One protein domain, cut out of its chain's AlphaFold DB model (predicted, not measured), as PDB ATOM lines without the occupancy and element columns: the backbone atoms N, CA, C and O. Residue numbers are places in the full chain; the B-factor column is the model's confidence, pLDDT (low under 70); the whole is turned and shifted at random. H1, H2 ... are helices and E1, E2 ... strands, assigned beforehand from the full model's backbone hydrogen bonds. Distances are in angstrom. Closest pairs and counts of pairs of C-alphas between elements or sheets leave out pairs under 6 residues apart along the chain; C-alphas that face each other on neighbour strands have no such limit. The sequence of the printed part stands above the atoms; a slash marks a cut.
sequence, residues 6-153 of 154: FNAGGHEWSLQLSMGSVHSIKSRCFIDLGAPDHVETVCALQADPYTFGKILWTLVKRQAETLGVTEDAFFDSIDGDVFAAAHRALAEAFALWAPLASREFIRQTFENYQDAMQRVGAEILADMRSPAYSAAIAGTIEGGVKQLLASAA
ATOM      1  N   PHE A   6     227.342 210.745 162.818       97.44
ATOM      2  CA  PHE A   6     226.785 209.442 163.192       97.44
ATOM      3  C   PHE A   6     227.354 208.335 162.295       97.44
ATOM      4  O   PHE A   6     227.816 208.609 161.189       97.44
ATOM      5  N   ASN A   7     227.317 207.086 162.764       97.31
ATOM      6  CA  ASN A   7     227.803 205.930 162.010       97.31
ATOM      7  C   ASN A   7     226.631 205.139 161.428       97.31
ATOM      8  O   ASN A   7     225.695 204.824 162.158       97.31
ATOM      9  N   ALA A   8     226.697 204.803 160.139       97.44
ATOM     10  CA  ALA A   8     225.711 203.967 159.458       97.44
ATOM     11  C   ALA A   8     226.361 203.236 158.278       97.44
ATOM     12  O   ALA A   8     227.165 203.825 157.552       97.44
ATOM     13  N   GLY A   9     226.041 201.953 158.093       94.06
ATOM     14  CA  GLY A   9     226.521 201.178 156.941       94.06
ATOM     15  C   GLY A   9     228.047 201.062 156.841       94.06
ATOM     16  O   GLY A   9     228.578 200.942 155.746       94.06
ATOM     17  N   GLY A  10     228.763 201.144 157.969       95.44
ATOM     18  CA  GLY A  10     230.233 201.130 157.998       95.44
ATOM     19  C   GLY A  10     230.901 202.469 157.660       95.44
ATOM     20  O   GLY A  10     232.123 202.519 157.534       95.44
ATOM     21  N   HIS A  11     230.128 203.550 157.543       96.94
ATOM     22  CA  HIS A  11     230.623 204.895 157.268       96.94
ATOM     23  C   HIS A  11     230.283 205.858 158.406       96.94
ATOM     24  O   HIS A  11     229.205 205.774 158.998       96.94
ATOM     25  N   GLU A  12     231.191 206.796 158.679       97.69
ATOM     26  CA  GLU A  12     230.896 207.964 159.505       97.69
ATOM     27  C   GLU A  12     230.376 209.092 158.608       97.69
ATOM     28  O   GLU A  12     231.040 209.512 157.659       97.69
ATOM     29  N   TRP A  13     229.186 209.590 158.921       98.12
ATOM     30  CA  TRP A  13     228.516 210.657 158.192       98.12
ATOM     31  C   TRP A  13     228.589 211.955 158.983       98.12
ATOM     32  O   TRP A  13     228.215 211.984 160.156       98.12
ATOM     33  N   SER A  14     229.019 213.048 158.348       97.69
ATOM     34  CA  SER A  14     229.020 214.380 158.964       97.69
ATOM     35  C   SER A  14     227.828 215.206 158.498       97.69
ATOM     36  O   SER A  14     227.615 215.395 157.301       97.69
ATOM     37  N   LEU A  15     227.057 215.742 159.438       97.69
ATOM     38  CA  LEU A  15     225.932 216.621 159.154       97.69
ATOM     39  C   LEU A  15     226.375 218.076 159.286       97.69
ATOM     40  O   LEU A  15     226.704 218.557 160.370       97.69
ATOM     41  N   GLN A  16     226.372 218.799 158.171       95.75
ATOM     42  CA  GLN A  16     226.673 220.227 158.145       95.75
ATOM     43  C   GLN A  16     225.549 220.989 157.462       95.75
ATOM     44  O   GLN A  16     225.135 220.660 156.350       95.75
ATOM     45  N   LEU A  17     225.079 222.039 158.129       96.00
ATOM     46  CA  LEU A  17     224.074 222.936 157.589       96.00
ATOM     47  C   LEU A  17     224.732 224.211 157.057       96.00
ATOM     48  O   LEU A  17     225.582 224.832 157.689       96.00
ATOM     49  N   SER A  18     224.312 224.598 155.862       94.56
ATOM     50  CA  SER A  18     224.652 225.835 155.171       94.56
ATOM     51  C   SER A  18     223.368 226.451 154.621       94.56
ATOM     52  O   SER A  18     222.336 225.783 154.539       94.56
ATOM     53  N   MET A  19     223.418 227.702 154.159       94.44
ATOM     54  CA  MET A  19     222.258 228.308 153.486       94.44
ATOM     55  C   MET A  19     221.760 227.466 152.299       94.44
ATOM     56  O   MET A  19     220.555 227.337 152.099       94.44
ATOM     57  N   GLY A  20     222.672 226.843 151.543       95.31
ATOM     58  CA  GLY A  20     222.313 225.992 150.406       95.31
ATOM     59  C   GLY A  20     221.614 224.693 150.816       95.31
ATOM     60  O   GLY A  20     220.636 224.289 150.181       95.31
ATOM     61  N   SER A  21     222.063 224.052 151.897       95.31
ATOM     62  CA  SER A  21     221.412 222.833 152.388       95.31
ATOM     63  C   SER A  21     220.067 223.137 153.046       95.31
ATOM     64  O   SER A  21     219.114 222.409 152.797       95.31
ATOM     65  N   VAL A  22     219.936 224.245 153.785       94.88
ATOM     66  CA  VAL A  22     218.648 224.696 154.346       94.88
ATOM     67  C   VAL A  22     217.645 225.012 153.237       94.88
ATOM     68  O   VAL A  22     216.501 224.568 153.299       94.88
ATOM     69  N   HIS A  23     218.075 225.690 152.171       95.31
ATOM     70  CA  HIS A  23     217.233 225.914 150.994       95.31
ATOM     71  C   HIS A  23     216.792 224.594 150.329       95.31
ATOM     72  O   HIS A  23     215.632 224.435 149.942       95.31
ATOM     73  N   SER A  24     217.702 223.622 150.230       94.69
ATOM     74  CA  SER A  24     217.403 222.300 149.665       94.69
ATOM     75  C   SER A  24     216.426 221.508 150.539       94.69
ATOM     76  O   SER A  24     215.510 220.876 150.022       94.69
ATOM     77  N   ILE A  25     216.568 221.580 151.864       94.81
ATOM     78  CA  ILE A  25     215.645 220.958 152.821       94.81
ATOM     79  C   ILE A  25     214.259 221.593 152.704       94.81
ATOM     80  O   ILE A  25     213.276 220.875 152.538       94.81
ATOM     81  N   LYS A  26     214.169 222.926 152.673       94.81
ATOM     82  CA  LYS A  26     212.888 223.626 152.518       94.81
ATOM     83  C   LYS A  26     212.169 223.257 151.223       94.81
ATOM     84  O   LYS A  26     210.969 223.010 151.241       94.81
ATOM     85  N   SER A  27     212.892 223.189 150.109       94.12
ATOM     86  CA  SER A  27     212.302 222.892 148.797       94.12
ATOM     87  C   SER A  27     211.941 221.417 148.594       94.12
ATOM     88  O   SER A  27     210.953 221.130 147.926       94.12
ATOM     89  N   ARG A  28     212.723 220.478 149.145       90.12
ATOM     90  CA  ARG A  28     212.545 219.030 148.906       90.12
ATOM     91  C   ARG A  28     211.797 218.309 150.024       90.12
ATOM     92  O   ARG A  28     211.164 217.289 149.770       90.12
ATOM     93  N   CYS A  29     211.913 218.808 151.251       91.00
ATOM     94  CA  CYS A  29     211.373 218.181 152.459       91.00
ATOM     95  C   CYS A  29     210.254 219.012 153.100       91.00
ATOM     96  O   CYS A  29     209.657 218.550 154.062       91.00
ATOM     97  N   PHE A  30     209.970 220.213 152.580       90.88
ATOM     98  CA  PHE A  30     208.923 221.115 153.078       90.88
ATOM     99  C   PHE A  30     209.088 221.527 154.552       90.88
ATOM    100  O   PHE A  30     208.126 221.937 155.192       90.88
ATOM    101  N   ILE A  31     210.319 221.466 155.073       91.56
ATOM    102  CA  ILE A  31     210.675 221.906 156.427       91.56
ATOM    103  C   ILE A  31     211.534 223.163 156.341       91.56
ATOM    104  O   ILE A  31     212.577 223.174 155.684       91.56
ATOM    105  N   ASP A  32     211.112 224.227 157.020       91.75
ATOM    106  CA  ASP A  32     211.852 225.485 157.074       91.75
ATOM    107  C   ASP A  32     212.673 225.596 158.362       91.75
ATOM    108  O   ASP A  32     212.198 226.092 159.378       91.75
ATOM    109  N   LEU A  33     213.940 225.180 158.306       90.31
ATOM    110  CA  LEU A  33     214.866 225.318 159.439       90.31
ATOM    111  C   LEU A  33     215.175 226.782 159.798       90.31
ATOM    112  O   LEU A  33     215.693 227.052 160.879       90.31
ATOM    113  N   GLY A  34     214.891 227.726 158.894       87.38
ATOM    114  CA  GLY A  34     215.053 229.159 159.125       87.38
ATOM    115  C   GLY A  34     213.827 229.829 159.743       87.38
ATOM    116  O   GLY A  34     213.851 231.048 159.926       87.38
ATOM    117  N   ALA A  35     212.765 229.075 160.042       88.31
ATOM    118  CA  ALA A  35     211.582 229.616 160.688       88.31
ATOM    119  C   ALA A  35     211.914 230.156 162.096       88.31
ATOM    120  O   ALA A  35     212.763 229.595 162.797       88.31
ATOM    121  N   PRO A  36     211.248 231.244 162.531       82.31
ATOM    122  CA  PRO A  36     211.480 231.832 163.849       82.31
ATOM    123  C   PRO A  36     210.998 230.928 164.993       82.31
ATOM    124  O   PRO A  36     211.526 231.017 166.099       82.31
ATOM    125  N   ASP A  37     210.017 230.058 164.735       85.94
ATOM    126  CA  ASP A  37     209.555 229.066 165.703       85.94
ATOM    127  C   ASP A  37     210.400 227.789 165.604       85.94
ATOM    128  O   ASP A  37     210.161 226.886 164.794       85.94
ATOM    129  N   HIS A  38     211.437 227.724 166.438       81.31
ATOM    130  CA  HIS A  38     212.292 226.546 166.486       81.31
ATOM    131  C   HIS A  38     211.601 225.342 167.145       81.31
ATOM    132  O   HIS A  38     211.991 224.220 166.844       81.31
ATOM    133  N   VAL A  39     210.575 225.530 167.988       83.81
ATOM    134  CA  VAL A  39     209.882 224.413 168.659       83.81
ATOM    135  C   VAL A  39     209.065 223.623 167.652       83.81
ATOM    136  O   VAL A  39     209.222 222.407 167.559       83.81
ATOM    137  N   GLU A  40     208.245 224.308 166.857       85.75
ATOM    138  CA  GLU A  40     207.470 223.672 165.791       85.75
ATOM    139  C   GLU A  40     208.395 222.958 164.797       85.75
ATOM    140  O   GLU A  40     208.163 221.803 164.438       85.75
ATOM    141  N   THR A  41     209.502 223.609 164.434       87.44
ATOM    142  CA  THR A  41     210.515 223.041 163.537       87.44
ATOM    143  C   THR A  41     211.125 221.757 164.104       87.44
ATOM    144  O   THR A  41     211.214 220.754 163.392       87.44
ATOM    145  N   VAL A  42     211.532 221.750 165.379       85.88
ATOM    146  CA  VAL A  42     212.082 220.551 166.035       85.88
ATOM    147  C   VAL A  42     211.043 219.433 166.071       85.88
ATOM    148  O   VAL A  42     211.363 218.300 165.719       85.88
ATOM    149  N   CYS A  43     209.797 219.735 166.434       84.94
ATOM    150  CA  CYS A  43     208.720 218.747 166.452       84.94
ATOM    151  C   CYS A  43     208.471 218.144 165.060       84.94
ATOM    152  O   CYS A  43     208.345 216.927 164.935       84.94
ATOM    153  N   ALA A  44     208.459 218.966 164.008       85.94
ATOM    154  CA  ALA A  44     208.272 218.507 162.633       85.94
ATOM    155  C   ALA A  44     209.404 217.577 162.164       85.94
ATOM    156  O   ALA A  44     209.142 216.579 161.494       85.94
ATOM    157  N   LEU A  45     210.651 217.859 162.557       86.00
ATOM    158  CA  LEU A  45     211.808 217.007 162.251       86.00
ATOM    159  C   LEU A  45     211.725 215.616 162.886       86.00
ATOM    160  O   LEU A  45     212.360 214.688 162.391       86.00
ATOM    161  N   GLN A  46     210.991 215.482 163.986       82.75
ATOM    162  CA  GLN A  46     210.886 214.243 164.751       82.75
ATOM    163  C   GLN A  46     209.637 213.423 164.399       82.75
ATOM    164  O   GLN A  46     209.604 212.220 164.633       82.75
ATOM    165  N   ALA A  47     208.601 214.063 163.850       81.44
ATOM    166  CA  ALA A  47     207.291 213.446 163.661       81.44
ATOM    167  C   ALA A  47     207.217 212.451 162.489       81.44
ATOM    168  O   ALA A  47     206.406 211.528 162.536       81.44
ATOM    169  N   ASP A  48     208.027 212.631 161.442       85.75
ATOM    170  CA  ASP A  48     208.010 211.771 160.253       85.75
ATOM    171  C   ASP A  48     209.403 211.186 159.950       85.75
ATOM    172  O   ASP A  48     210.265 211.891 159.405       85.75
ATOM    173  N   PRO A  49     209.617 209.884 160.229       87.00
ATOM    174  CA  PRO A  49     210.864 209.188 159.926       87.00
ATOM    175  C   PRO A  49     211.286 209.270 158.454       87.00
ATOM    176  O   PRO A  49     212.481 209.341 158.163       87.00
ATOM    177  N   TYR A  50     210.338 209.312 157.511       88.06
ATOM    178  CA  TYR A  50     210.660 209.392 156.084       88.06
ATOM    179  C   TYR A  50     211.153 210.781 155.688       88.06
ATOM    180  O   TYR A  50     212.099 210.915 154.906       88.06
ATOM    181  N   THR A  51     210.531 211.836 156.211       91.06
ATOM    182  CA  THR A  51     211.012 213.207 156.012       91.06
ATOM    183  C   THR A  51     212.367 213.413 156.677       91.06
ATOM    184  O   THR A  51     213.263 213.978 156.047       91.06
ATOM    185  N   PHE A  52     212.567 212.878 157.881       92.88
ATOM    186  CA  PHE A  52     213.865 212.896 158.547       92.88
ATOM    187  C   PHE A  52     214.949 212.198 157.711       92.88
ATOM    188  O   PHE A  52     215.996 212.783 157.432       92.88
ATOM    189  N   GLY A  53     214.670 210.998 157.206       94.38
ATOM    190  CA  GLY A  53     215.587 210.278 156.330       94.38
ATOM    191  C   GLY A  53     215.922 211.040 155.035       94.38
ATOM    192  O   GLY A  53     217.090 211.138 154.655       94.38
ATOM    193  N   LYS A  54     214.933 211.685 154.397       94.56
ATOM    194  CA  LYS A  54     215.154 212.566 153.228       94.56
ATOM    195  C   LYS A  54     216.038 213.775 153.548       94.56
ATOM    196  O   LYS A  54     216.825 214.204 152.695       94.56
ATOM    197  N   ILE A  55     215.936 214.323 154.758       95.81
ATOM    198  CA  ILE A  55     216.825 215.389 155.231       95.81
ATOM    199  C   ILE A  55     218.247 214.863 155.382       95.81
ATOM    200  O   ILE A  55     219.163 215.477 154.833       95.81
ATOM    201  N   LEU A  56     218.434 213.728 156.063       96.88
ATOM    202  CA  LEU A  56     219.752 213.113 156.218       96.88
ATOM    203  C   LEU A  56     220.405 212.879 154.859       96.88
ATOM    204  O   LEU A  56     221.509 213.369 154.632       96.88
ATOM    205  N   TRP A  57     219.688 212.242 153.929       97.12
ATOM    206  CA  TRP A  57     220.176 212.029 152.568       97.12
ATOM    207  C   TRP A  57     220.563 213.345 151.892       97.12
ATOM    208  O   TRP A  57     221.650 213.462 151.335       97.12
ATOM    209  N   THR A  58     219.724 214.380 151.994       96.25
ATOM    210  CA  THR A  58     220.027 215.708 151.433       96.25
ATOM    211  C   THR A  58     221.332 216.292 151.989       96.25
ATOM    212  O   THR A  58     222.069 216.939 151.246       96.25
ATOM    213  N   LEU A  59     221.643 216.052 153.265       97.44
ATOM    214  CA  LEU A  59     222.865 216.531 153.918       97.44
ATOM    215  C   LEU A  59     224.104 215.703 153.564       97.44
ATOM    216  O   LEU A  59     225.193 216.263 153.416       97.44
ATOM    217  N   VAL A  60     223.953 214.390 153.399       97.62
ATOM    218  CA  VAL A  60     225.085 213.486 153.151       97.62
ATOM    219  C   VAL A  60     225.302 213.159 151.681       97.62
ATOM    220  O   VAL A  60     226.336 212.590 151.351       97.62
ATOM    221  N   LYS A  61     224.399 213.553 150.775       96.69
ATOM    222  CA  LYS A  61     224.419 213.157 149.358       96.69
ATOM    223  C   LYS A  61     225.797 213.284 148.703       96.69
ATOM    224  O   LYS A  61     226.260 212.352 148.065       96.69
ATOM    225  N   ARG A  62     226.495 214.405 148.912       96.31
ATOM    226  CA  ARG A  62     227.843 214.618 148.348       96.31
ATOM    227  C   ARG A  62     228.902 213.678 148.935       96.31
ATOM    228  O   ARG A  62     229.820 213.266 148.230       96.31
ATOM    229  N   GLN A  63     228.792 213.360 150.225       97.88
ATOM    230  CA  GLN A  63     229.645 212.366 150.882       97.88
ATOM    231  C   GLN A  63     229.351 210.978 150.299       97.88
ATOM    232  O   GLN A  63     230.276 210.270 149.918       97.88
ATOM    233  N   ALA A  64     228.070 210.639 150.135       97.62
ATOM    234  CA  ALA A  64     227.629 209.358 149.595       97.62
ATOM    235  C   ALA A  64     228.090 209.157 148.145       97.62
ATOM    236  O   ALA A  64     228.654 208.116 147.825       97.62
ATOM    237  N   GLU A  65     227.970 210.185 147.301       97.44
ATOM    238  CA  GLU A  65     228.479 210.185 145.922       97.44
ATOM    239  C   GLU A  65     229.989 209.919 145.863       97.44
ATOM    240  O   GLU A  65     230.453 209.169 145.009       97.44
ATOM    241  N   THR A  66     230.757 210.487 146.796       97.44
ATOM    242  CA  THR A  66     232.213 210.276 146.876       97.44
ATOM    243  C   THR A  66     232.563 208.848 147.300       97.44
ATOM    244  O   THR A  66     233.572 208.299 146.860       97.44
ATOM    245  N   LEU A  67     231.727 208.240 148.143       97.19
ATOM    246  CA  LEU A  67     231.901 206.883 148.665       97.19
ATOM    247  C   LEU A  67     231.237 205.806 147.789       97.19
ATOM    248  O   LEU A  67     231.359 204.622 148.090       97.19
ATOM    249  N   GLY A  68     230.539 206.194 146.718       97.50
ATOM    250  CA  GLY A  68     229.785 205.267 145.870       97.50
ATOM    251  C   GLY A  68     228.562 204.647 146.557       97.50
ATOM    252  O   GLY A  68     228.113 203.580 146.146       97.50
ATOM    253  N   VAL A  69     228.026 205.292 147.596       98.25
ATOM    254  CA  VAL A  69     226.845 204.831 148.340       98.25
ATOM    255  C   VAL A  69     225.581 205.363 147.664       98.25
ATOM    256  O   VAL A  69     225.444 206.568 147.439       98.25
ATOM    257  N   THR A  70     224.655 204.466 147.326       97.81
ATOM    258  CA  THR A  70     223.351 204.832 146.755       97.81
ATOM    259  C   THR A  70     222.383 205.303 147.840       97.81
ATOM    260  O   THR A  70     222.576 205.032 149.022       97.81
ATOM    261  N   GLU A  71     221.320 205.994 147.427       96.62
ATOM    262  CA  GLU A  71     220.249 206.419 148.335       96.62
ATOM    263  C   GLU A  71     219.616 205.214 149.048       96.62
ATOM    264  O   GLU A  71     219.529 205.209 150.272       96.62
ATOM    265  N   ASP A  72     219.284 204.156 148.303       96.94
ATOM    266  CA  ASP A  72     218.704 202.929 148.861       96.94
ATOM    267  C   ASP A  72     219.644 202.260 149.874       96.94
ATOM    268  O   ASP A  72     219.232 201.959 150.988       96.94
ATOM    269  N   ALA A  73     220.935 202.116 149.544       97.00
ATOM    270  CA  ALA A  73     221.909 201.520 150.461       97.00
ATOM    271  C   ALA A  73     222.108 202.365 151.729       97.00
ATOM    272  O   ALA A  73     222.336 201.825 152.812       97.00
ATOM    273  N   PHE A  74     222.019 203.693 151.608       97.38
ATOM    274  CA  PHE A  74     222.036 204.586 152.759       97.38
ATOM    275  C   PHE A  74     220.801 204.371 153.639       97.38
ATOM    276  O   PHE A  74     220.952 204.197 154.847       97.38
ATOM    277  N   PHE A  75     219.602 204.328 153.056       95.75
ATOM    278  CA  PHE A  75     218.364 204.091 153.801       95.75
ATOM    279  C   PHE A  75     218.326 202.717 154.473       95.75
ATOM    280  O   PHE A  75     217.986 202.642 155.651       95.75
ATOM    281  N   ASP A  76     218.762 201.666 153.780       95.88
ATOM    282  CA  ASP A  76     218.857 200.305 154.323       95.88
ATOM    283  C   ASP A  76     219.830 200.211 155.509       95.88
ATOM    284  O   ASP A  76     219.732 199.305 156.335       95.88
ATOM    285  N   SER A  77     220.770 201.155 155.612       95.62
ATOM    286  CA  SER A  77     221.739 201.212 156.706       95.62
ATOM    287  C   SER A  77     221.237 201.921 157.970       95.62
ATOM    288  O   SER A  77     221.946 201.927 158.979       95.62
ATOM    289  N   ILE A  78     220.046 202.531 157.932       94.44
ATOM    290  CA  ILE A  78     219.448 203.240 159.068       94.44
ATOM    291  C   ILE A  78     218.502 202.297 159.820       94.44
ATOM    292  O   ILE A  78     217.337 202.136 159.461       94.44
ATOM    293  N   ASP A  79     219.003 201.711 160.905       91.19
ATOM    294  CA  ASP A  79     218.199 200.992 161.898       91.19
ATOM    295  C   ASP A  79     217.791 201.899 163.077       91.19
ATOM    296  O   ASP A  79     218.088 203.092 163.089       91.19
ATOM    297  N   GLY A  80     217.090 201.355 164.077       87.56
ATOM    298  CA  GLY A  80     216.572 202.137 165.205       87.56
ATOM    299  C   GLY A  80     217.641 202.869 166.030       87.56
ATOM    300  O   GLY A  80     217.419 204.011 166.441       87.56
ATOM    301  N   ASP A  81     218.812 202.261 166.236       91.00
ATOM    302  CA  ASP A  81     219.893 202.873 167.016       91.00
ATOM    303  C   ASP A  81     220.634 203.923 166.183       91.00
ATOM    304  O   ASP A  81     220.918 205.028 166.664       91.00
ATOM    305  N   VAL A  82     220.884 203.615 164.907       94.69
ATOM    306  CA  VAL A  82     221.445 204.559 163.933       94.69
ATOM    307  C   VAL A  82     220.527 205.766 163.765       94.69
ATOM    308  O   VAL A  82     220.998 206.903 163.754       94.69
ATOM    309  N   PHE A  83     219.216 205.547 163.699       91.88
ATOM    310  CA  PHE A  83     218.202 206.592 163.598       91.88
ATOM    311  C   PHE A  83     218.259 207.539 164.803       91.88
ATOM    312  O   PHE A  83     218.336 208.759 164.639       91.88
ATOM    313  N   ALA A  84     218.325 206.994 166.022       89.69
ATOM    314  CA  ALA A  84     218.471 207.791 167.238       89.69
ATOM    315  C   ALA A  84     219.792 208.586 167.265       89.69
ATOM    316  O   ALA A  84     219.807 209.760 167.655       89.69
ATOM    317  N   ALA A  85     220.902 207.983 166.831       93.25
ATOM    318  CA  ALA A  85     222.193 208.662 166.721       93.25
ATOM    319  C   ALA A  85     222.159 209.796 165.682       93.25
ATOM    320  O   ALA A  85     222.621 210.904 165.963       93.25
ATOM    321  N   ALA A  86     221.552 209.554 164.521       94.94
ATOM    322  CA  ALA A  86     221.391 210.547 163.470       94.94
ATOM    323  C   ALA A  86     220.531 211.735 163.929       94.94
ATOM    324  O   ALA A  86     220.839 212.877 163.590       94.94
ATOM    325  N   HIS A  87     219.493 211.506 164.744       92.31
ATOM    326  CA  HIS A  87     218.689 212.594 165.315       92.31
ATOM    327  C   HIS A  87     219.527 213.521 166.194       92.31
ATOM    328  O   HIS A  87     219.423 214.743 166.072       92.31
ATOM    329  N   ARG A  88     220.388 212.955 167.047       91.81
ATOM    330  CA  ARG A  88     221.309 213.743 167.883       91.81
ATOM    331  C   ARG A  88     222.314 214.510 167.028       91.81
ATOM    332  O   ARG A  88     222.558 215.688 167.282       91.81
ATOM    333  N   ALA A  89     222.842 213.874 165.984       95.44
ATOM    334  CA  ALA A  89     223.751 214.524 165.048       95.44
ATOM    335  C   ALA A  89     223.085 215.699 164.315       95.44
ATOM    336  O   ALA A  89     223.700 216.757 164.159       95.44
ATOM    337  N   LEU A  90     221.821 215.552 163.895       94.50
ATOM    338  CA  LEU A  90     221.077 216.625 163.234       94.50
ATOM    339  C   LEU A  90     220.778 217.775 164.199       94.50
ATOM    340  O   LEU A  90     220.902 218.933 163.805       94.50
ATOM    341  N   ALA A  91     220.425 217.469 165.450       92.56
ATOM    342  CA  ALA A  91     220.209 218.471 166.490       92.56
ATOM    343  C   ALA A  91     221.447 219.359 166.668       92.56
ATOM    344  O   ALA A  91     221.345 220.588 166.662       92.56
ATOM    345  N   GLU A  92     222.629 218.743 166.747       94.94
ATOM    346  CA  GLU A  92     223.882 219.482 166.884       94.94
ATOM    347  C   GLU A  92     224.217 220.276 165.619       94.94
ATOM    348  O   GLU A  92     224.582 221.449 165.709       94.94
ATOM    349  N   ALA A  93     224.033 219.691 164.431       95.75
ATOM    350  CA  ALA A  93     224.218 220.408 163.172       95.75
ATOM    351  C   ALA A  93     223.310 221.647 163.085       95.75
ATOM    352  O   ALA A  93     223.753 222.714 162.649       95.75
ATOM    353  N   PHE A  94     222.052 221.524 163.521       94.44
ATOM    354  CA  PHE A  94     221.089 222.621 163.523       94.44
ATOM    355  C   PHE A  94     221.467 223.702 164.532       94.44
ATOM    356  O   PHE A  94     221.515 224.880 164.175       94.44
ATOM    357  N   ALA A  95     221.845 223.312 165.749       93.44
ATOM    358  CA  ALA A  95     222.345 224.244 166.748       93.44
ATOM    359  C   ALA A  95     223.597 224.992 166.254       93.44
ATOM    360  O   ALA A  95     223.703 226.197 166.444       93.44
ATOM    361  N   LEU A  96     224.544 224.324 165.590       93.88
ATOM    362  CA  LEU A  96     225.757 224.972 165.075       93.88
ATOM    363  C   LEU A  96     225.470 225.981 163.956       93.88
ATOM    364  O   LEU A  96     226.136 227.019 163.888       93.88
ATOM    365  N   TRP A  97     224.480 225.706 163.106       94.12
ATOM    366  CA  TRP A  97     224.066 226.609 162.030       94.12
ATOM    367  C   TRP A  97     223.255 227.811 162.523       94.12
ATOM    368  O   TRP A  97     223.389 228.906 161.975       94.12
ATOM    369  N   ALA A  98     222.443 227.631 163.562       91.06
ATOM    370  CA  ALA A  98     221.603 228.689 164.102       91.06
ATOM    371  C   ALA A  98     222.417 229.851 164.717       91.06
ATOM    372  O   ALA A  98     223.572 229.667 165.142       91.06
ATOM    373  N   PRO A  99     221.815 231.057 164.824       89.94
ATOM    374  CA  PRO A  99     222.403 232.175 165.554       89.94
ATOM    375  C   PRO A  99     222.826 231.772 166.969       89.94
ATOM    376  O   PRO A  99     222.155 230.977 167.627       89.94
ATOM    377  N   LEU A 100     223.921 232.363 167.462       87.56
ATOM    378  CA  LEU A 100     224.524 232.004 168.754       87.56
ATOM    379  C   LEU A 100     223.521 231.998 169.918       87.56
ATOM    380  O   LEU A 100     223.579 231.109 170.763       87.56
ATOM    381  N   ALA A 101     222.582 232.946 169.931       88.81
ATOM    382  CA  ALA A 101     221.564 233.060 170.972       88.81
ATOM    383  C   ALA A 101     220.550 231.896 170.987       88.81
ATOM    384  O   ALA A 101     219.990 231.602 172.037       88.81
ATOM    385  N   SER A 102     220.332 231.219 169.854       88.25
ATOM    386  CA  SER A 102     219.328 230.152 169.713       88.25
ATOM    387  C   SER A 102     219.896 228.747 169.913       88.25
ATOM    388  O   SER A 102     219.129 227.794 170.022       88.25
ATOM    389  N   ARG A 103     221.225 228.574 169.948       91.25
ATOM    390  CA  ARG A 103     221.851 227.238 169.920       91.25
ATOM    391  C   ARG A 103     221.448 226.371 171.101       91.25
ATOM    392  O   ARG A 103     221.065 225.223 170.915       91.25
ATOM    393  N   GLU A 104     221.533 226.941 172.299       89.75
ATOM    394  CA  GLU A 104     221.194 226.222 173.525       89.75
ATOM    395  C   GLU A 104     219.700 225.925 173.595       89.75
ATOM    396  O   GLU A 104     219.299 224.823 173.952       89.75
ATOM    397  N   PHE A 105     218.875 226.871 173.141       89.25
ATOM    398  CA  PHE A 105     217.439 226.663 173.025       89.25
ATOM    399  C   PHE A 105     217.102 225.484 172.100       89.25
ATOM    400  O   PHE A 105     216.285 224.636 172.456       89.25
ATOM    401  N   ILE A 106     217.755 225.392 170.939       89.94
ATOM    402  CA  ILE A 106     217.562 224.285 169.993       89.94
ATOM    403  C   ILE A 106     217.989 222.959 170.624       89.94
ATOM    404  O   ILE A 106     217.205 222.013 170.601       89.94
ATOM    405  N   ARG A 107     219.184 222.890 171.230       90.00
ATOM    406  CA  ARG A 107     219.661 221.670 171.909       90.00
ATOM    407  C   ARG A 107     218.679 221.203 172.977       90.00
ATOM    408  O   ARG A 107     218.218 220.068 172.914       90.00
ATOM    409  N   GLN A 108     218.282 222.108 173.870       89.81
ATOM    410  CA  GLN A 108     217.351 221.786 174.946       89.81
ATOM    411  C   GLN A 108     215.986 221.344 174.412       89.81
ATOM    412  O   GLN A 108     215.355 220.461 174.983       89.81
ATOM    413  N   THR A 109     215.518 221.924 173.303       89.88
ATOM    414  CA  THR A 109     214.249 221.523 172.683       89.88
ATOM    415  C   THR A 109     214.317 220.092 172.146       89.88
ATOM    416  O   THR A 109     213.383 219.320 172.359       89.88
ATOM    417  N   PHE A 110     215.425 219.707 171.502       89.50
ATOM    418  CA  PHE A 110     215.639 218.327 171.051       89.50
ATOM    419  C   PHE A 110     215.708 217.343 172.219       89.50
ATOM    420  O   PHE A 110     215.041 216.310 172.175       89.50
ATOM    421  N   GLU A 111     216.473 217.665 173.261       88.75
ATOM    422  CA  GLU A 111     216.585 216.831 174.465       88.75
ATOM    423  C   GLU A 111     215.221 216.642 175.135       88.75
ATOM    424  O   GLU A 111     214.781 215.514 175.346       88.75
ATOM    425  N   ASN A 112     214.493 217.738 175.361       90.06
ATOM    426  CA  ASN A 112     213.169 217.699 175.977       90.06
ATOM    427  C   ASN A 112     212.175 216.866 175.160       90.06
ATOM    428  O   ASN A 112     211.343 216.163 175.736       90.06
ATOM    429  N   TYR A 113     212.236 216.943 173.826       86.75
ATOM    430  CA  TYR A 113     211.397 216.123 172.956       86.75
ATOM    431  C   TYR A 113     211.725 214.631 173.109       86.75
ATOM    432  O   TYR A 113     210.815 213.817 173.270       86.75
ATOM    433  N   GLN A 114     213.012 214.269 173.095       84.38
ATOM    434  CA  GLN A 114     213.457 212.880 173.245       84.38
ATOM    435  C   GLN A 114     213.050 212.303 174.606       84.38
ATOM    436  O   GLN A 114     212.457 211.223 174.656       84.38
ATOM    437  N   ASP A 115     213.273 213.050 175.685       88.56
ATOM    438  CA  ASP A 115     212.884 212.651 177.039       88.56
ATOM    439  C   ASP A 115     211.364 212.486 177.164       88.56
ATOM    440  O   ASP A 115     210.873 211.515 177.752       88.56
ATOM    441  N   ALA A 116     210.592 213.405 176.573       88.69
ATOM    442  CA  ALA A 116     209.137 213.320 176.560       88.69
ATOM    443  C   ALA A 116     208.647 212.076 175.805       88.69
ATOM    444  O   ALA A 116     207.787 211.362 176.321       88.69
ATOM    445  N   MET A 117     209.200 211.782 174.625       84.69
ATOM    446  CA  MET A 117     208.836 210.594 173.845       84.69
ATOM    447  C   MET A 117     209.229 209.297 174.546       84.69
ATOM    448  O   MET A 117     208.443 208.350 174.560       84.69
ATOM    449  N   GLN A 118     210.395 209.253 175.190       86.69
ATOM    450  CA  GLN A 118     210.810 208.091 175.971       86.69
ATOM    451  C   GLN A 118     209.861 207.842 177.150       86.69
ATOM    452  O   GLN A 118     209.463 206.700 177.393       86.69
ATOM    453  N   ARG A 119     209.454 208.902 177.860       90.31
ATOM    454  CA  ARG A 119     208.487 208.802 178.957       90.31
ATOM    455  C   ARG A 119     207.122 208.320 178.466       90.31
ATOM    456  O   ARG A 119     206.596 207.355 179.011       90.31
ATOM    457  N   VAL A 120     206.585 208.941 177.415       88.88
ATOM    458  CA  VAL A 120     205.291 208.558 176.824       88.88
ATOM    459  C   VAL A 120     205.326 207.110 176.326       88.88
ATOM    460  O   VAL A 120     204.402 206.348 176.592       88.88
ATOM    461  N   GLY A 121     206.407 206.685 175.668       87.50
ATOM    462  CA  GLY A 121     206.577 205.299 175.230       87.50
ATOM    463  C   GLY A 121     206.592 204.303 176.394       87.50
ATOM    464  O   GLY A 121     205.955 203.253 176.317       87.50
ATOM    465  N   ALA A 122     207.264 204.637 177.499       88.88
ATOM    466  CA  ALA A 122     207.276 203.804 178.702       88.88
ATOM    467  C   ALA A 122     205.885 203.692 179.353       88.88
ATOM    468  O   ALA A 122     205.499 202.602 179.785       88.88
ATOM    469  N   GLU A 123     205.128 204.791 179.385       88.94
ATOM    470  CA  GLU A 123     203.744 204.828 179.869       88.94
ATOM    471  C   GLU A 123     202.815 203.982 178.986       88.94
ATOM    472  O   GLU A 123     202.096 203.131 179.508       88.94
ATOM    473  N   ILE A 124     202.895 204.120 177.656       88.25
ATOM    474  CA  ILE A 124     202.131 203.299 176.702       88.25
ATOM    475  C   ILE A 124     202.455 201.815 176.886       88.25
ATOM    476  O   ILE A 124     201.552 200.991 176.970       88.25
ATOM    477  N   LEU A 125     203.733 201.448 177.003       87.38
ATOM    478  CA  LEU A 125     204.133 200.057 177.234       87.38
ATOM    479  C   LEU A 125     203.611 199.509 178.567       87.38
ATOM    480  O   LEU A 125     203.317 198.318 178.671       87.38
ATOM    481  N   ALA A 126     203.525 200.346 179.603       87.38
ATOM    482  CA  ALA A 126     202.917 199.958 180.869       87.38
ATOM    483  C   ALA A 126     201.407 199.728 180.715       87.38
ATOM    484  O   ALA A 126     200.908 198.714 181.203       87.38
ATOM    485  N   ASP A 127     200.714 200.602 179.983       87.31
ATOM    486  CA  ASP A 127     199.284 200.468 179.692       87.31
ATOM    487  C   ASP A 127     198.973 199.250 178.807       87.31
ATOM    488  O   ASP A 127     198.042 198.500 179.094       87.31
ATOM    489  N   MET A 128     199.811 198.954 177.809       86.62
ATOM    490  CA  MET A 128     199.685 197.758 176.963       86.62
ATOM    491  C   MET A 128     199.781 196.450 177.757       86.62
ATOM    492  O   MET A 128     199.215 195.431 177.367       86.62
ATOM    493  N   ARG A 129     200.496 196.461 178.886       85.06
ATOM    494  CA  ARG A 129     200.582 195.320 179.807       85.06
ATOM    495  C   ARG A 129     199.405 195.251 180.782       85.06
ATOM    496  O   ARG A 129     199.359 194.337 181.606       85.06
ATOM    497  N   SER A 130     198.466 196.191 180.722       88.56
ATOM    498  CA  SER A 130     197.303 196.190 181.601       88.56
ATOM    499  C   SER A 130     196.325 195.058 181.239       88.56
ATOM    500  O   SER A 130     196.180 194.686 180.064       88.56
ATOM    501  N   PRO A 131     195.588 194.519 182.229       88.31
ATOM    502  CA  PRO A 131     194.508 193.568 181.967       88.31
ATOM    503  C   PRO A 131     193.422 194.141 181.047       88.31
ATOM    504  O   PRO A 131     192.855 193.409 180.238       88.31
ATOM    505  N   ALA A 132     193.155 195.448 181.143       87.31
ATOM    506  CA  ALA A 132     192.163 196.136 180.321       87.31
ATOM    507  C   ALA A 132     192.564 196.154 178.837       87.31
ATOM    508  O   ALA A 132     191.756 195.793 177.981       87.31
ATOM    509  N   TYR A 133     193.821 196.491 178.536       85.56
ATOM    510  CA  TYR A 133     194.345 196.460 177.170       85.56
ATOM    511  C   TYR A 133     194.358 195.033 176.600       85.56
ATOM    512  O   TYR A 133     193.908 194.801 175.477       85.56
ATOM    513  N   SER A 134     194.786 194.054 177.404       86.25
ATOM    514  CA  SER A 134     194.799 192.636 177.010       86.25
ATOM    515  C   SER A 134     193.398 192.121 176.653       86.25
ATOM    516  O   SER A 134     193.225 191.438 175.642       86.25
ATOM    517  N   ALA A 135     192.382 192.488 177.439       87.25
ATOM    518  CA  ALA A 135     190.993 192.133 177.166       87.25
ATOM    519  C   ALA A 135     190.453 192.802 175.887       87.25
ATOM    520  O   ALA A 135     189.737 192.162 175.117       87.25
ATOM    521  N   ALA A 136     190.823 194.060 175.622       87.81
ATOM    522  CA  ALA A 136     190.420 194.777 174.411       87.81
ATOM    523  C   ALA A 136     191.010 194.153 173.130       87.81
ATOM    524  O   ALA A 136     190.296 193.984 172.135       87.81
ATOM    525  N   ILE A 137     192.288 193.755 173.160       89.06
ATOM    526  CA  ILE A 137     192.942 193.032 172.057       89.06
ATOM    527  C   ILE A 137     192.245 191.687 171.817       89.06
ATOM    528  O   ILE A 137     191.876 191.388 170.681       89.06
ATOM    529  N   ALA A 138     192.016 190.898 172.874       89.69
ATOM    530  CA  ALA A 138     191.360 189.595 172.766       89.69
ATOM    531  C   ALA A 138     189.959 189.713 172.146       89.69
ATOM    532  O   ALA A 138     189.653 189.013 171.183       89.69
ATOM    533  N   GLY A 139     189.147 190.668 172.614       92.00
ATOM    534  CA  GLY A 139     187.822 190.922 172.047       92.00
ATOM    535  C   GLY A 139     187.863 191.328 170.569       92.00
ATOM    536  O   GLY A 139     187.030 190.874 169.784       92.00
ATOM    537  N   THR A 140     188.857 192.125 170.163       93.00
ATOM    538  CA  THR A 140     189.052 192.520 168.755       93.00
ATOM    539  C   THR A 140     189.412 191.317 167.879       93.00
ATOM    540  O   THR A 140     188.824 191.135 166.811       93.00
ATOM    541  N   ILE A 141     190.330 190.460 168.340       92.19
ATOM    542  CA  ILE A 141     190.734 189.236 167.629       92.19
ATOM    543  C   ILE A 141     189.547 188.278 167.504       92.19
ATOM    544  O   ILE A 141     189.245 187.809 166.408       92.19
ATOM    545  N   GLU A 142     188.836 188.016 168.600       93.69
ATOM    546  CA  GLU A 142     187.666 187.134 168.603       93.69
ATOM    547  C   GLU A 142     186.555 187.645 167.681       93.69
ATOM    548  O   GLU A 142     185.931 186.856 166.965       93.69
ATOM    549  N   GLY A 143     186.312 188.959 167.666       92.44
ATOM    550  CA  GLY A 143     185.364 189.598 166.755       92.44
ATOM    551  C   GLY A 143     185.751 189.406 165.288       92.44
ATOM    552  O   GLY A 143     184.922 188.964 164.490       92.44
ATOM    553  N   GLY A 144     187.018 189.655 164.946       89.88
ATOM    554  CA  GLY A 144     187.543 189.455 163.592       89.88
ATOM    555  C   GLY A 144     187.458 187.998 163.129       89.88
ATOM    556  O   GLY A 144     187.013 187.728 162.014       89.88
ATOM    557  N   VAL A 145     187.798 187.043 164.003       90.56
ATOM    558  CA  VAL A 145     187.679 185.603 163.714       90.56
ATOM    559  C   VAL A 145     186.221 185.211 163.470       90.56
ATOM    560  O   VAL A 145     185.933 184.523 162.493       90.56
ATOM    561  N   LYS A 146     185.276 185.676 164.297       91.06
ATOM    562  CA  LYS A 146     183.841 185.404 164.089       91.06
ATOM    563  C   LYS A 146     183.336 185.953 162.756       91.06
ATOM    564  O   LYS A 146     182.570 185.273 162.079       91.06
ATOM    565  N   GLN A 147     183.774 187.150 162.368       89.25
ATOM    566  CA  GLN A 147     183.371 187.768 161.107       89.25
ATOM    567  C   GLN A 147     183.919 187.007 159.890       89.25
ATOM    568  O   GLN A 147     183.179 186.791 158.933       89.25
ATOM    569  N   LEU A 148     185.170 186.539 159.959       87.19
ATOM    570  CA  LEU A 148     185.782 185.684 158.935       87.19
ATOM    571  C   LEU A 148     185.092 184.317 158.815       87.19
ATOM    572  O   LEU A 148     184.885 183.821 157.713       87.19
ATOM    573  N   LEU A 149     184.714 183.702 159.939       88.38
ATOM    574  CA  LEU A 149     183.988 182.430 159.923       88.38
ATOM    575  C   LEU A 149     182.572 182.585 159.350       88.38
ATOM    576  O   LEU A 149     182.111 181.709 158.623       88.38
ATOM    577  N   ALA A 150     181.897 183.699 159.637       86.25
ATOM    578  CA  ALA A 150     180.574 183.990 159.090       86.25
ATOM    579  C   ALA A 150     180.606 184.257 157.575       86.25
ATOM    580  O   ALA A 150     179.696 183.827 156.872       86.25
ATOM    581  N   SER A 151     181.644 184.925 157.061       83.50
ATOM    582  CA  SER A 151     181.791 185.179 155.622       83.50
ATOM    583  C   SER A 151     182.229 183.954 154.819       83.50
ATOM    584  O   SER A 151     181.970 183.904 153.624       83.50
ATOM    585  N   ALA A 152     182.872 182.967 155.449       74.88
ATOM    586  CA  ALA A 152     183.258 181.709 154.805       74.88
ATOM    587  C   ALA A 152     182.119 180.668 154.740       74.88
ATOM    588  O   ALA A 152     182.253 179.659 154.050       74.88
ATOM    589  N   ALA A 153     181.027 180.882 155.480       72.81
ATOM    590  CA  ALA A 153     179.896 179.960 155.581       72.81
ATOM    591  C   ALA A 153     178.684 180.341 154.702       72.81
ATOM    592  O   ALA A 153     177.682 179.623 154.730       72.81
TER     593      ALA A 153
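Overview. This is residues 6 to 153 of the 154 residues of an uncharacterized protein of Lacipirellula parvula (UniProt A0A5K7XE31). A compact body of short crossing helices and one small strand hairpin sends out a long arm: helix H6 packs along H5 with its first half, then runs on out of the body, and H7 turns off from its far end at a corner. Residues 115 to 127 of H6 and 138 to 152 of H7 stick out. The printed part has 148 residues and is mostly helix, in the order E1, E2, H1 to H7; E1 and E2 make an antiparallel two-stranded sheet. The whole is loose, with a radius of gyration of the C-alphas of 20.5 A, and elongated, spanning 63 by 37 by 28 A.

Arrangement. Start at E1, residues 6 to 8, and E2, residues 11 to 14: this antiparallel hairpin has N 13 and O 6 at 2.8 A and N 8 and O 11 at 2.9 A. Next, H1, residues 19 to 29, touches residues 51 to 59 alone of H3, residues 49 to 67, at a steep tilt of 50 degrees, opposite ways; C-alphas 29 and 51 are closest, 6.1 A. H2, residues 38 to 47, and H3 only just touch, only at the corner, with 3 pairs of C-alphas within 8 A, the closest being 45 and 52 at 5.9 A. H4, residues 71 to 76, touches H3 at a steep tilt of 61 degrees, C-alphas 57 and 71 being closest at 7.0 A. Find H5, residues 80 to 97, by its closest C-alphas to E1: those of Phe 6 and Ala 86 are 5.5 A apart, one of 7 pairs of C-alphas within 8 A. H5 and H6, residues 100 to 128, form a helical hairpin at a shallow tilt of 23 degrees, with C-alphas 95 and 103 closest at 4.4 A. H7, residues 131 to 152, is close to H6 but not clearly touching, C-alphas 127 and 133 being 6.8 A apart. Every O i to N i+4 pair is within hydrogen-bond range in H1, H2, H4, H5 and H7, against 13 of 15 in H3 and 23 of 25 in H6.

Along the chain. Find C-alpha 6 of E1 at (226.785, 209.442, 163.192). H3 is 24.0 A long, with a kink of 62 degrees near residue 60, and H5 25.8 A. H6 runs 43.1 A from (224.524, 232.004, 168.754), and H7 runs 31.7 A to C-alpha 152 at (183.258, 181.709, 154.805).

Size, cuts and confidence. The C-alphas of Leu 100 and Ala 153 are the two farthest apart, 69.8 A. The printed part has no cut and no long link, and no printed residue is under 70 in pLDDT.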